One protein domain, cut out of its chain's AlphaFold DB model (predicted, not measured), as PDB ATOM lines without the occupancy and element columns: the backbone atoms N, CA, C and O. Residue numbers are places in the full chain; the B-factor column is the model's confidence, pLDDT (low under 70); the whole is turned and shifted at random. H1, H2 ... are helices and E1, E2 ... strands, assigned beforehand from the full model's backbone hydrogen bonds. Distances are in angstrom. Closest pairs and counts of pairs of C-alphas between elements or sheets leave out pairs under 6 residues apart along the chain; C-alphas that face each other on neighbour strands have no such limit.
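What this domain is: This is residues 6 to 26 and 33 to 79 of the 88 residues of an uncharacterized protein of Nocardioides sp (UniProt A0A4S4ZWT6). A two-stranded hairpin, E1 and E2, forms the middle layer of a thin slab, with a helix over each face: H2 packs closely on one face and H1 more loosely on the other. The link from E2 to H2 folds back beside E2, on the side away from E1, and is tied to E2 by two short pairings. The printed part has 68 residues, with two named helices and two named strands in the order H1, E1, E2, H2; the sheet has the order E1 - E2 and is antiparallel, and the class is mixed, helices and strands. The whole is compact, with a radius of gyration of the C-alphas of 12.1 A, and its outline is flat, with spans of 39 by 27 by 12 A.

Where its parts are: H1 comes first, residues 6 to 21, 23.0 A from first to last C-alpha; C-alpha 6 is at (157.871, 174.043, 193.066). E1 is residues 39 to 44, 16.5 A long, with C-alpha 39 at (176.384, 183.002, 212.975). E2 is residues 47 to 52, 16.8 A long. H2 is residues 64 to 77, 20.0 A long, with C-alpha 77 at (179.084, 177.064, 222.830).

How they stand to each other: E1 and E2 are antiparallel neighbours and form a hairpin, with 158 degrees between their N-to-C directions. C-alphas 39 and 52 face each other at 4.4 A. N 40 and O 51, at 2.8 A, and N 49 and O 42, at 2.9 A, are within hydrogen-bond range. Residues 47 to 48 of E2 also pair with residues 62 to 63, and residues 51 to 52 of E2 with residues 57 to 58, both antiparallel. H2 and E2 have 11 pairs of C-alphas within 8 A, the closest being those of Ala 48 and Arg 64, 4.8 A apart. H2 and E1 have 8 such pairs, the closest being the C-alphas of Val 39 and Ala 71 at 6.3 A. H1 and E1 have 3, the closest being the C-alphas of Ala 13 and Leu 44 at 7.4 A. H1 and E2 have 2, the closest being the C-alphas of His 21 and Val 51 at 7.5 A. H1 and H2 are apart. In H1 and H2 every O i to N i+4 pair is within hydrogen-bond range.

The domain as a whole: The two C-alphas farthest apart are those of Met 6 and Arg 79, at 39.6 A. Residues 27 to 32 are cut out, in the link across the cut from H1 to E1, and C-alphas 26 and 33 are 10.9 A apart. The link from E1 to E2 is tight, with 2 residues, and that from E2 to H2 is long, with 11. The mean pLDDT of the printed part is 89.6; residues 6 to 7, 24 and 26 of this predicted model are under 70.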
ATOM      1  N   MET A   6     157.005 174.702 192.095       58.19
ATOM      2  CA  MET A   6     157.871 174.043 193.066       58.19
ATOM      3  C   MET A   6     159.364 174.218 192.749       58.19
ATOM      4  O   MET A   6     160.133 174.394 193.686       58.19
ATOM      5  N   ASN A   7     159.760 174.266 191.467       69.38
ATOM      6  CA  ASN A   7     161.164 174.432 191.068       69.38
ATOM      7  C   ASN A   7     161.703 175.823 191.443       69.38
ATOM      8  O   ASN A   7     162.794 175.950 191.994       69.38
ATOM      9  N   MET A   8     160.889 176.862 191.240       74.81
ATOM     10  CA  MET A   8     161.266 178.246 191.536       74.81
ATOM     11  C   MET A   8     161.513 178.476 193.036       74.81
ATOM     12  O   MET A   8     162.440 179.191 193.406       74.81
ATOM     13  N   VAL A   9     160.720 177.855 193.918       78.69
ATOM     14  CA  VAL A   9     160.908 177.984 195.375       78.69
ATOM     15  C   VAL A   9     162.215 177.324 195.822       78.69
ATOM     16  O   VAL A   9     162.950 177.909 196.618       78.69
ATOM     17  N   THR A  10     162.534 176.139 195.294       83.44
ATOM     18  CA  THR A  10     163.822 175.474 195.551       83.44
ATOM     19  C   THR A  10     165.005 176.268 195.012       83.44
ATOM     20  O   THR A  10     166.010 176.379 195.707       83.44
ATOM     21  N   GLU A  11     164.886 176.871 193.829       86.62
ATOM     22  CA  GLU A  11     165.939 177.720 193.261       86.62
ATOM     23  C   GLU A  11     166.169 178.975 194.104       86.62
ATOM     24  O   GLU A  11     167.308 179.273 194.454       86.62
ATOM     25  N   VAL A  12     165.108 179.675 194.523       89.12
ATOM     26  CA  VAL A  12     165.231 180.842 195.414       89.12
ATOM     27  C   VAL A  12     165.891 180.450 196.733       89.12
ATOM     28  O   VAL A  12     166.786 181.158 197.198       89.12
ATOM     29  N   ALA A  13     165.497 179.321 197.325       89.00
ATOM     30  CA  ALA A  13     166.104 178.819 198.551       89.00
ATOM     31  C   ALA A  13     167.598 178.515 198.359       89.00
ATOM     32  O   ALA A  13     168.426 179.010 199.122       89.00
ATOM     33  N   ALA A  14     167.954 177.785 197.300       88.06
ATOM     34  CA  ALA A  14     169.338 177.455 196.971       88.06
ATOM     35  C   ALA A  14     170.184 178.709 196.699       88.06
ATOM     36  O   ALA A  14     171.271 178.855 197.257       88.06
ATOM     37  N   CYS A  15     169.677 179.656 195.905       90.62
ATOM     38  CA  CYS A  15     170.355 180.919 195.621       90.62
ATOM     39  C   CYS A  15     170.533 181.770 196.880       90.62
ATOM     40  O   CYS A  15     171.590 182.372 197.065       90.62
ATOM     41  N   THR A  16     169.530 181.803 197.758       91.25
ATOM     42  CA  THR A  16     169.610 182.525 199.033       91.25
ATOM     43  C   THR A  16     170.682 181.913 199.932       91.25
ATOM     44  O   THR A  16     171.483 182.653 200.499       91.25
ATOM     45  N   MET A  17     170.757 180.581 200.008       90.06
ATOM     46  CA  MET A  17     171.783 179.883 200.789       90.06
ATOM     47  C   MET A  17     173.183 180.070 200.210       90.06
ATOM     48  O   MET A  17     174.113 180.399 200.940       90.06
ATOM     49  N   ALA A  18     173.333 179.964 198.890       87.19
ATOM     50  CA  ALA A  18     174.597 180.254 198.222       87.19
ATOM     51  C   ALA A  18     175.022 181.722 198.401       87.19
ATOM     52  O   ALA A  18     176.207 182.030 198.478       87.19
ATOM     53  N   ALA A  19     174.073 182.659 198.457       88.62
ATOM     54  CA  ALA A  19     174.367 184.047 198.788       88.62
ATOM     55  C   ALA A  19     174.775 184.205 200.257       88.62
ATOM     56  O   ALA A  19     175.686 184.974 200.527       88.62
ATOM     57  N   ALA A  20     174.136 183.479 201.180       89.56
ATOM     58  CA  ALA A  20     174.473 183.499 202.600       89.56
ATOM     59  C   ALA A  20     175.890 183.002 202.860       89.56
ATOM     60  O   ALA A  20     176.686 183.754 203.399       89.56
ATOM     61  N   HIS A  21     176.247 181.820 202.358       86.00
ATOM     62  CA  HIS A  21     177.608 181.282 202.479       86.00
ATOM     63  C   HIS A  21     178.678 182.150 201.804       86.00
ATOM     64  O   HIS A  21     179.846 182.071 202.153       86.00
ATOM     65  N   ARG A  22     178.304 182.990 200.826       83.50
ATOM     66  CA  ARG A  22     179.221 183.957 200.197       83.50
ATOM     67  C   ARG A  22     179.327 185.289 200.936       83.50
ATOM     68  O   ARG A  22     180.201 186.074 200.590       83.50
ATOM     69  N   ARG A  23     178.470 185.553 201.930       80.69
ATOM     70  CA  ARG A  23     178.656 186.642 202.906       80.69
ATOM     71  C   ARG A  23     179.632 186.223 204.011       80.69
ATOM     72  O   ARG A  23     179.481 186.659 205.148       80.69
ATOM     73  N   ASP A  24     180.581 185.356 203.675       69.38
ATOM     74  CA  ASP A  24     181.658 184.992 204.578       69.38
ATOM     75  C   ASP A  24     182.413 186.267 204.972       69.38
ATOM     76  O   ASP A  24     182.582 187.188 204.157       69.38
ATOM     77  N   HIS A  25     182.811 186.355 206.234       70.81
ATOM     78  CA  HIS A  25     183.648 187.444 206.711       70.81
ATOM     79  C   HIS A  25     185.115 187.067 206.486       70.81
ATOM     80  O   HIS A  25     185.516 185.916 206.631       70.81
ATOM     81  N   ASP A  26     185.924 188.037 206.067       67.00
ATOM     82  CA  ASP A  26     187.310 187.774 205.682       67.00
ATOM     83  C   ASP A  26     188.161 187.455 206.921       67.00
ATOM     84  O   ASP A  26     188.497 188.342 207.712       67.00
ATOM     85  N   ASP A  33     189.399 180.315 213.807       71.81
ATOM     86  CA  ASP A  33     187.947 180.554 213.797       71.81
ATOM     87  C   ASP A  33     187.592 181.701 214.768       71.81
ATOM     88  O   ASP A  33     188.198 181.815 215.838       71.81
ATOM     89  N   CYS A  34     186.599 182.538 214.448       84.50
ATOM     90  CA  CYS A  34     186.132 183.548 215.399       84.50
ATOM     91  C   CYS A  34     185.580 182.892 216.668       84.50
ATOM     92  O   CYS A  34     184.781 181.965 216.584       84.50
ATOM     93  N   HIS A  35     185.883 183.456 217.843       88.56
ATOM     94  CA  HIS A  35     185.195 183.125 219.096       88.56
ATOM     95  C   HIS A  35     184.483 184.369 219.667       88.56
ATOM     96  O   HIS A  35     185.142 185.369 219.967       88.56
ATOM     97  N   PRO A  36     183.143 184.350 219.832       91.81
ATOM     98  CA  PRO A  36     182.230 183.327 219.327       91.81
ATOM     99  C   PRO A  36     182.196 183.279 217.797       91.81
ATOM    100  O   PRO A  36     182.448 184.293 217.144       91.81
ATOM    101  N   HIS A  37     181.815 182.125 217.242       92.56
ATOM    102  CA  HIS A  37     181.641 181.984 215.797       92.56
ATOM    103  C   HIS A  37     180.611 183.008 215.285       92.56
ATOM    104  O   HIS A  37     179.600 183.312 215.939       92.56
ATOM    105  N   VAL A  38     180.829 183.507 214.074       91.69
ATOM    106  CA  VAL A  38     179.914 184.369 213.338       91.69
ATOM    107  C   VAL A  38     178.784 183.521 212.767       91.69
ATOM    108  O   VAL A  38     178.929 182.739 211.826       91.69
ATOM    109  N   VAL A  39     177.607 183.709 213.354       93.00
ATOM    110  CA  VAL A  39     176.384 183.002 212.975       93.00
ATOM    111  C   VAL A  39     175.370 183.984 212.403       93.00
ATOM    112  O   VAL A  39     175.111 185.027 213.007       93.00
ATOM    113  N   GLU A  40     174.730 183.627 211.296       95.00
ATOM    114  CA  GLU A  40     173.621 184.352 210.676       95.00
ATOM    115  C   GLU A  40     172.338 183.503 210.689       95.00
ATOM    116  O   GLU A  40     172.382 182.279 210.593       95.00
ATOM    117  N   ILE A  41     171.176 184.156 210.793       95.81
ATOM    118  CA  ILE A  41     169.873 183.505 210.629       95.81
ATOM    119  C   ILE A  41     169.241 184.002 209.332       95.81
ATOM    120  O   ILE A  41     168.917 185.182 209.195       95.81
ATOM    121  N   VAL A  42     169.031 183.088 208.389       95.38
ATOM    122  CA  VAL A  42     168.423 183.381 207.089       95.38
ATOM    123  C   VAL A  42     166.956 182.974 207.120       95.38
ATOM    124  O   VAL A  42     166.632 181.798 207.268       95.38
ATOM    125  N   HIS A  43     166.051 183.940 206.968       94.06
ATOM    126  CA  HIS A  43     164.608 183.697 206.984       94.06
ATOM    127  C   HIS A  43     164.043 183.526 205.571       94.06
ATOM    128  O   HIS A  43     164.225 184.387 204.713       94.06
ATOM    129  N   LEU A  44     163.280 182.451 205.355       90.56
ATOM    130  CA  LEU A  44     162.525 182.207 204.125       90.56
ATOM    131  C   LEU A  44     161.095 181.783 204.484       90.56
ATOM    132  O   LEU A  44     160.797 180.632 204.819       90.56
ATOM    133  N   GLY A  45     160.186 182.760 204.453       88.44
ATOM    134  CA  GLY A  45     158.801 182.575 204.875       88.44
ATOM    135  C   GLY A  45     158.702 182.182 206.354       88.44
ATOM    136  O   GLY A  45     159.112 182.930 207.236       88.44
ATOM    137  N   ARG A  46     158.121 181.008 206.637       90.31
ATOM    138  CA  ARG A  46     157.944 180.486 208.012       90.31
ATOM    139  C   ARG A  46     159.112 179.619 208.498       90.31
ATOM    140  O   ARG A  46     159.099 179.176 209.648       90.31
ATOM    141  N   ARG A  47     160.081 179.349 207.625       93.56
ATOM    142  CA  ARG A  47     161.285 178.568 207.917       93.56
ATOM    143  C   ARG A  47     162.478 179.512 208.060       93.56
ATOM    144  O   ARG A  47     162.453 180.636 207.556       93.56
ATOM    145  N   ALA A  48     163.510 179.048 208.744       96.06
ATOM    146  CA  ALA A  48     164.782 179.742 208.812       96.06
ATOM    147  C   ALA A  48     165.940 178.744 208.838       96.06
ATOM    148  O   ALA A  48     165.743 177.569 209.150       96.06
ATOM    149  N   VAL A  49     167.128 179.232 208.500       95.69
ATOM    150  CA  VAL A  49     168.376 178.471 208.516       95.69
ATOM    151  C   VAL A  49     169.367 179.187 209.421       95.69
ATOM    152  O   VAL A  49     169.524 180.403 209.314       95.69
ATOM    153  N   CYS A  50     170.019 178.441 210.308       96.69
ATOM    154  CA  CYS A  50     171.196 178.896 211.038       96.69
ATOM    155  C   CYS A  50     172.425 178.620 210.168       96.69
ATOM    156  O   CYS A  50     172.655 177.471 209.799       96.69
ATOM    157  N   VAL A  51     173.185 179.656 209.824       94.62
ATOM    158  CA  VAL A  51     174.425 179.568 209.043       94.62
ATOM    159  C   VAL A  51     175.576 179.959 209.950       94.62
ATOM    160  O   VAL A  51     175.544 181.036 210.538       94.62
ATOM    161  N   CYS A  52     176.585 179.103 210.065       93.25
ATOM    162  CA  CYS A  52     177.822 179.417 210.766       93.25
ATOM    163  C   CYS A  52     178.941 179.576 209.738       93.25
ATOM    164  O   CYS A  52     179.309 178.600 209.077       93.25
ATOM    165  N   HIS A  53     179.469 180.793 209.620       89.94
ATOM    166  CA  HIS A  53     180.474 181.138 208.611       89.94
ATOM    167  C   HIS A  53     181.820 180.478 208.918       89.94
ATOM    168  O   HIS A  53     182.409 179.860 208.037       89.94
ATOM    169  N   ASP A  54     182.219 180.430 210.191       89.31
ATOM    170  CA  ASP A  54     183.459 179.764 210.621       89.31
ATOM    171  C   ASP A  54     183.403 178.244 210.414       89.31
ATOM    172  O   ASP A  54     184.346 177.621 209.936       89.31
ATOM    173  N   CYS A  55     182.251 177.618 210.692       89.62
ATOM    174  CA  CYS A  55     182.084 176.183 210.432       89.62
ATOM    175  C   CYS A  55     181.912 175.867 208.946       89.62
ATOM    176  O   CYS A  55     182.027 174.700 208.571       89.62
ATOM    177  N   ARG A  56     181.559 176.868 208.128       88.56
ATOM    178  CA  ARG A  56     181.108 176.706 206.739       88.56
ATOM    179  C   ARG A  56     179.982 175.679 206.607       88.56
ATOM    180  O   ARG A  56     179.957 174.859 205.691       88.56
ATOM    181  N   LEU A  57     179.065 175.704 207.571       91.44
ATOM    182  CA  LEU A  57     177.946 174.774 207.683       91.44
ATOM    183  C   LEU A  57     176.661 175.534 207.973       91.44
ATOM    184  O   LEU A  57     176.668 176.630 208.540       91.44
ATOM    185  N   ASP A  58     175.546 174.911 207.618       94.12
ATOM    186  CA  ASP A  58     174.221 175.402 207.943       94.12
ATOM    187  C   ASP A  58     173.317 174.288 208.475       94.12
ATOM    188  O   ASP A  58     173.570 173.095 208.295       94.12
ATOM    189  N   SER A  59     172.267 174.686 209.188       95.00
ATOM    190  CA  SER A  59     171.335 173.758 209.826       95.00
ATOM    191  C   SER A  59     170.332 173.123 208.864       95.00
ATOM    192  O   SER A  59     169.525 172.311 209.303       95.00
ATOM    193  N   GLY A  60     170.267 173.552 207.602       92.94
ATOM    194  CA  GLY A  60     169.081 173.363 206.771       92.94
ATOM    195  C   GLY A  60     167.847 174.124 207.290       92.94
ATOM    196  O   GLY A  60     167.895 174.875 208.271       92.94
ATOM    197  N   PHE A  61     166.713 173.950 206.599       92.38
ATOM    198  CA  PHE A  61     165.467 174.683 206.864       92.38
ATOM    199  C   PHE A  61     164.687 174.148 208.067       92.38
ATOM    200  O   PHE A  61     163.862 173.235 207.959       92.38
ATOM    201  N   LEU A  62     164.838 174.822 209.199       95.06
ATOM    202  CA  LEU A  62     164.120 174.533 210.435       95.06
ATOM    203  C   LEU A  62     162.905 175.457 210.620       95.06
ATOM    204  O   LEU A  62     162.780 176.497 209.957       95.06
ATOM    205  N   PRO A  63     161.960 175.110 211.512       95.62
ATOM    206  CA  PRO A  63     161.034 176.088 212.067       95.62
ATOM    207  C   PRO A  63     161.805 177.279 212.646       95.62
ATOM    208  O   PRO A  63     162.822 177.108 213.312       95.62
ATOM    209  N   ARG A  64     161.309 178.501 212.414       95.44
ATOM    210  CA  ARG A  64     162.029 179.741 212.759       95.44
ATOM    211  C   ARG A  64     162.614 179.758 214.180       95.44
ATOM    212  O   ARG A  64     163.781 180.083 214.345       95.44
ATOM    213  N   ARG A  65     161.814 179.380 215.184       95.69
ATOM    214  CA  ARG A  65     162.242 179.378 216.595       95.69
ATOM    215  C   ARG A  65     163.385 178.399 216.866       95.69
ATOM    216  O   ARG A  65     164.218 178.676 217.716       95.69
ATOM    217  N   GLU A  66     163.418 177.269 216.165       97.19
ATOM    218  CA  GLU A  66     164.468 176.260 216.327       97.19
ATOM    219  C   GLU A  66     165.784 176.740 215.712       97.19
ATOM    220  O   GLU A  66     166.819 176.634 216.361       97.19
ATOM    221  N   ALA A  67     165.746 177.353 214.522       96.81
ATOM    222  CA  ALA A  67     166.931 177.974 213.923       96.81
ATOM    223  C   ALA A  67     167.486 179.116 214.794       96.81
ATOM    224  O   ALA A  67     168.695 179.207 214.993       96.81
ATOM    225  N   GLU A  68     166.606 179.963 215.343       95.94
ATOM    226  CA  GLU A  68     166.981 181.037 216.272       95.94
ATOM    227  C   GLU A  68     167.629 180.479 217.549       95.94
ATOM    228  O   GLU A  68     168.689 180.955 217.960       95.94
ATOM    229  N   ALA A  69     167.036 179.445 218.154       97.00
ATOM    230  CA  ALA A  69     167.584 178.799 219.345       97.00
ATOM    231  C   ALA A  69     168.939 178.131 219.068       97.00
ATOM    232  O   ALA A  69     169.868 178.285 219.859       97.00
ATOM    233  N   LEU A  70     169.074 177.439 217.932       97.38
ATOM    234  CA  LEU A  70     170.328 176.816 217.515       97.38
ATOM    235  C   LEU A  70     171.423 177.862 217.294       97.38
ATOM    236  O   LEU A  70     172.551 177.653 217.724       97.38
ATOM    237  N   ALA A  71     171.099 179.002 216.679       96.31
ATOM    238  CA  ALA A  71     172.051 180.087 216.472       96.31
ATOM    239  C   ALA A  71     172.550 180.690 217.794       96.31
ATOM    240  O   ALA A  71     173.748 180.921 217.952       96.31
ATOM    241  N   VAL A  72     171.647 180.925 218.754       96.81
ATOM    242  CA  VAL A  72     172.019 181.402 220.098       96.81
ATOM    243  C   VAL A  72     172.909 180.378 220.797       96.81
ATOM    244  O   VAL A  72     174.005 180.729 221.226       96.81
ATOM    245  N   GLY A  73     172.485 179.112 220.836       96.56
ATOM    246  CA  GLY A  73     173.252 178.043 221.472       96.56
ATOM    247  C   GLY A  73     174.626 177.841 220.832       96.56
ATOM    248  O   GLY A  73     175.611 177.677 221.542       96.56
ATOM    249  N   HIS A  74     174.728 177.920 219.502       96.38
ATOM    250  CA  HIS A  74     176.004 177.784 218.797       96.38
ATOM    251  C   HIS A  74     176.969 178.923 219.128       96.38
ATOM    252  O   HIS A  74     178.131 178.671 219.433       96.38
ATOM    253  N   ARG A  75     176.490 180.174 219.150       94.81
ATOM    254  CA  ARG A  75     177.302 181.326 219.581       94.81
ATOM    255  C   ARG A  75     177.768 181.191 221.028       94.81
ATOM    256  O   ARG A  75     178.869 181.607 221.348       94.81
ATOM    257  N   GLU A  76     176.935 180.645 221.911       95.69
ATOM    258  CA  GLU A  76     177.300 180.432 223.315       95.69
ATOM    259  C   GLU A  76     178.340 179.326 223.481       95.69
ATOM    260  O   GLU A  76     179.339 179.533 224.167       95.69
ATOM    261  N   LEU A  77     178.141 178.184 222.817       95.06
ATOM    262  CA  LEU A  77     179.084 177.064 222.830       95.06
ATOM    263  C   LEU A  77     180.446 177.453 222.267       95.06
ATOM    264  O   LEU A  77     181.464 176.938 222.721       95.06
ATOM    265  N   THR A  78     180.454 178.367 221.298       94.44
ATOM    266  CA  THR A  78     181.673 178.784 220.615       94.44
ATOM    267  C   THR A  78     182.368 179.985 221.233       94.44
ATOM    268  O   THR A  78     183.320 180.488 220.659       94.44
ATOM    269  N   ARG A  79     181.954 180.456 222.415       93.31
ATOM    270  CA  ARG A  79     182.617 181.602 223.068       93.31
ATOM    271  C   ARG A  79     184.090 181.375 223.375       93.31
ATOM    272  O   ARG A  79     184.855 182.324 223.286       93.31
TER     273      ARG A  79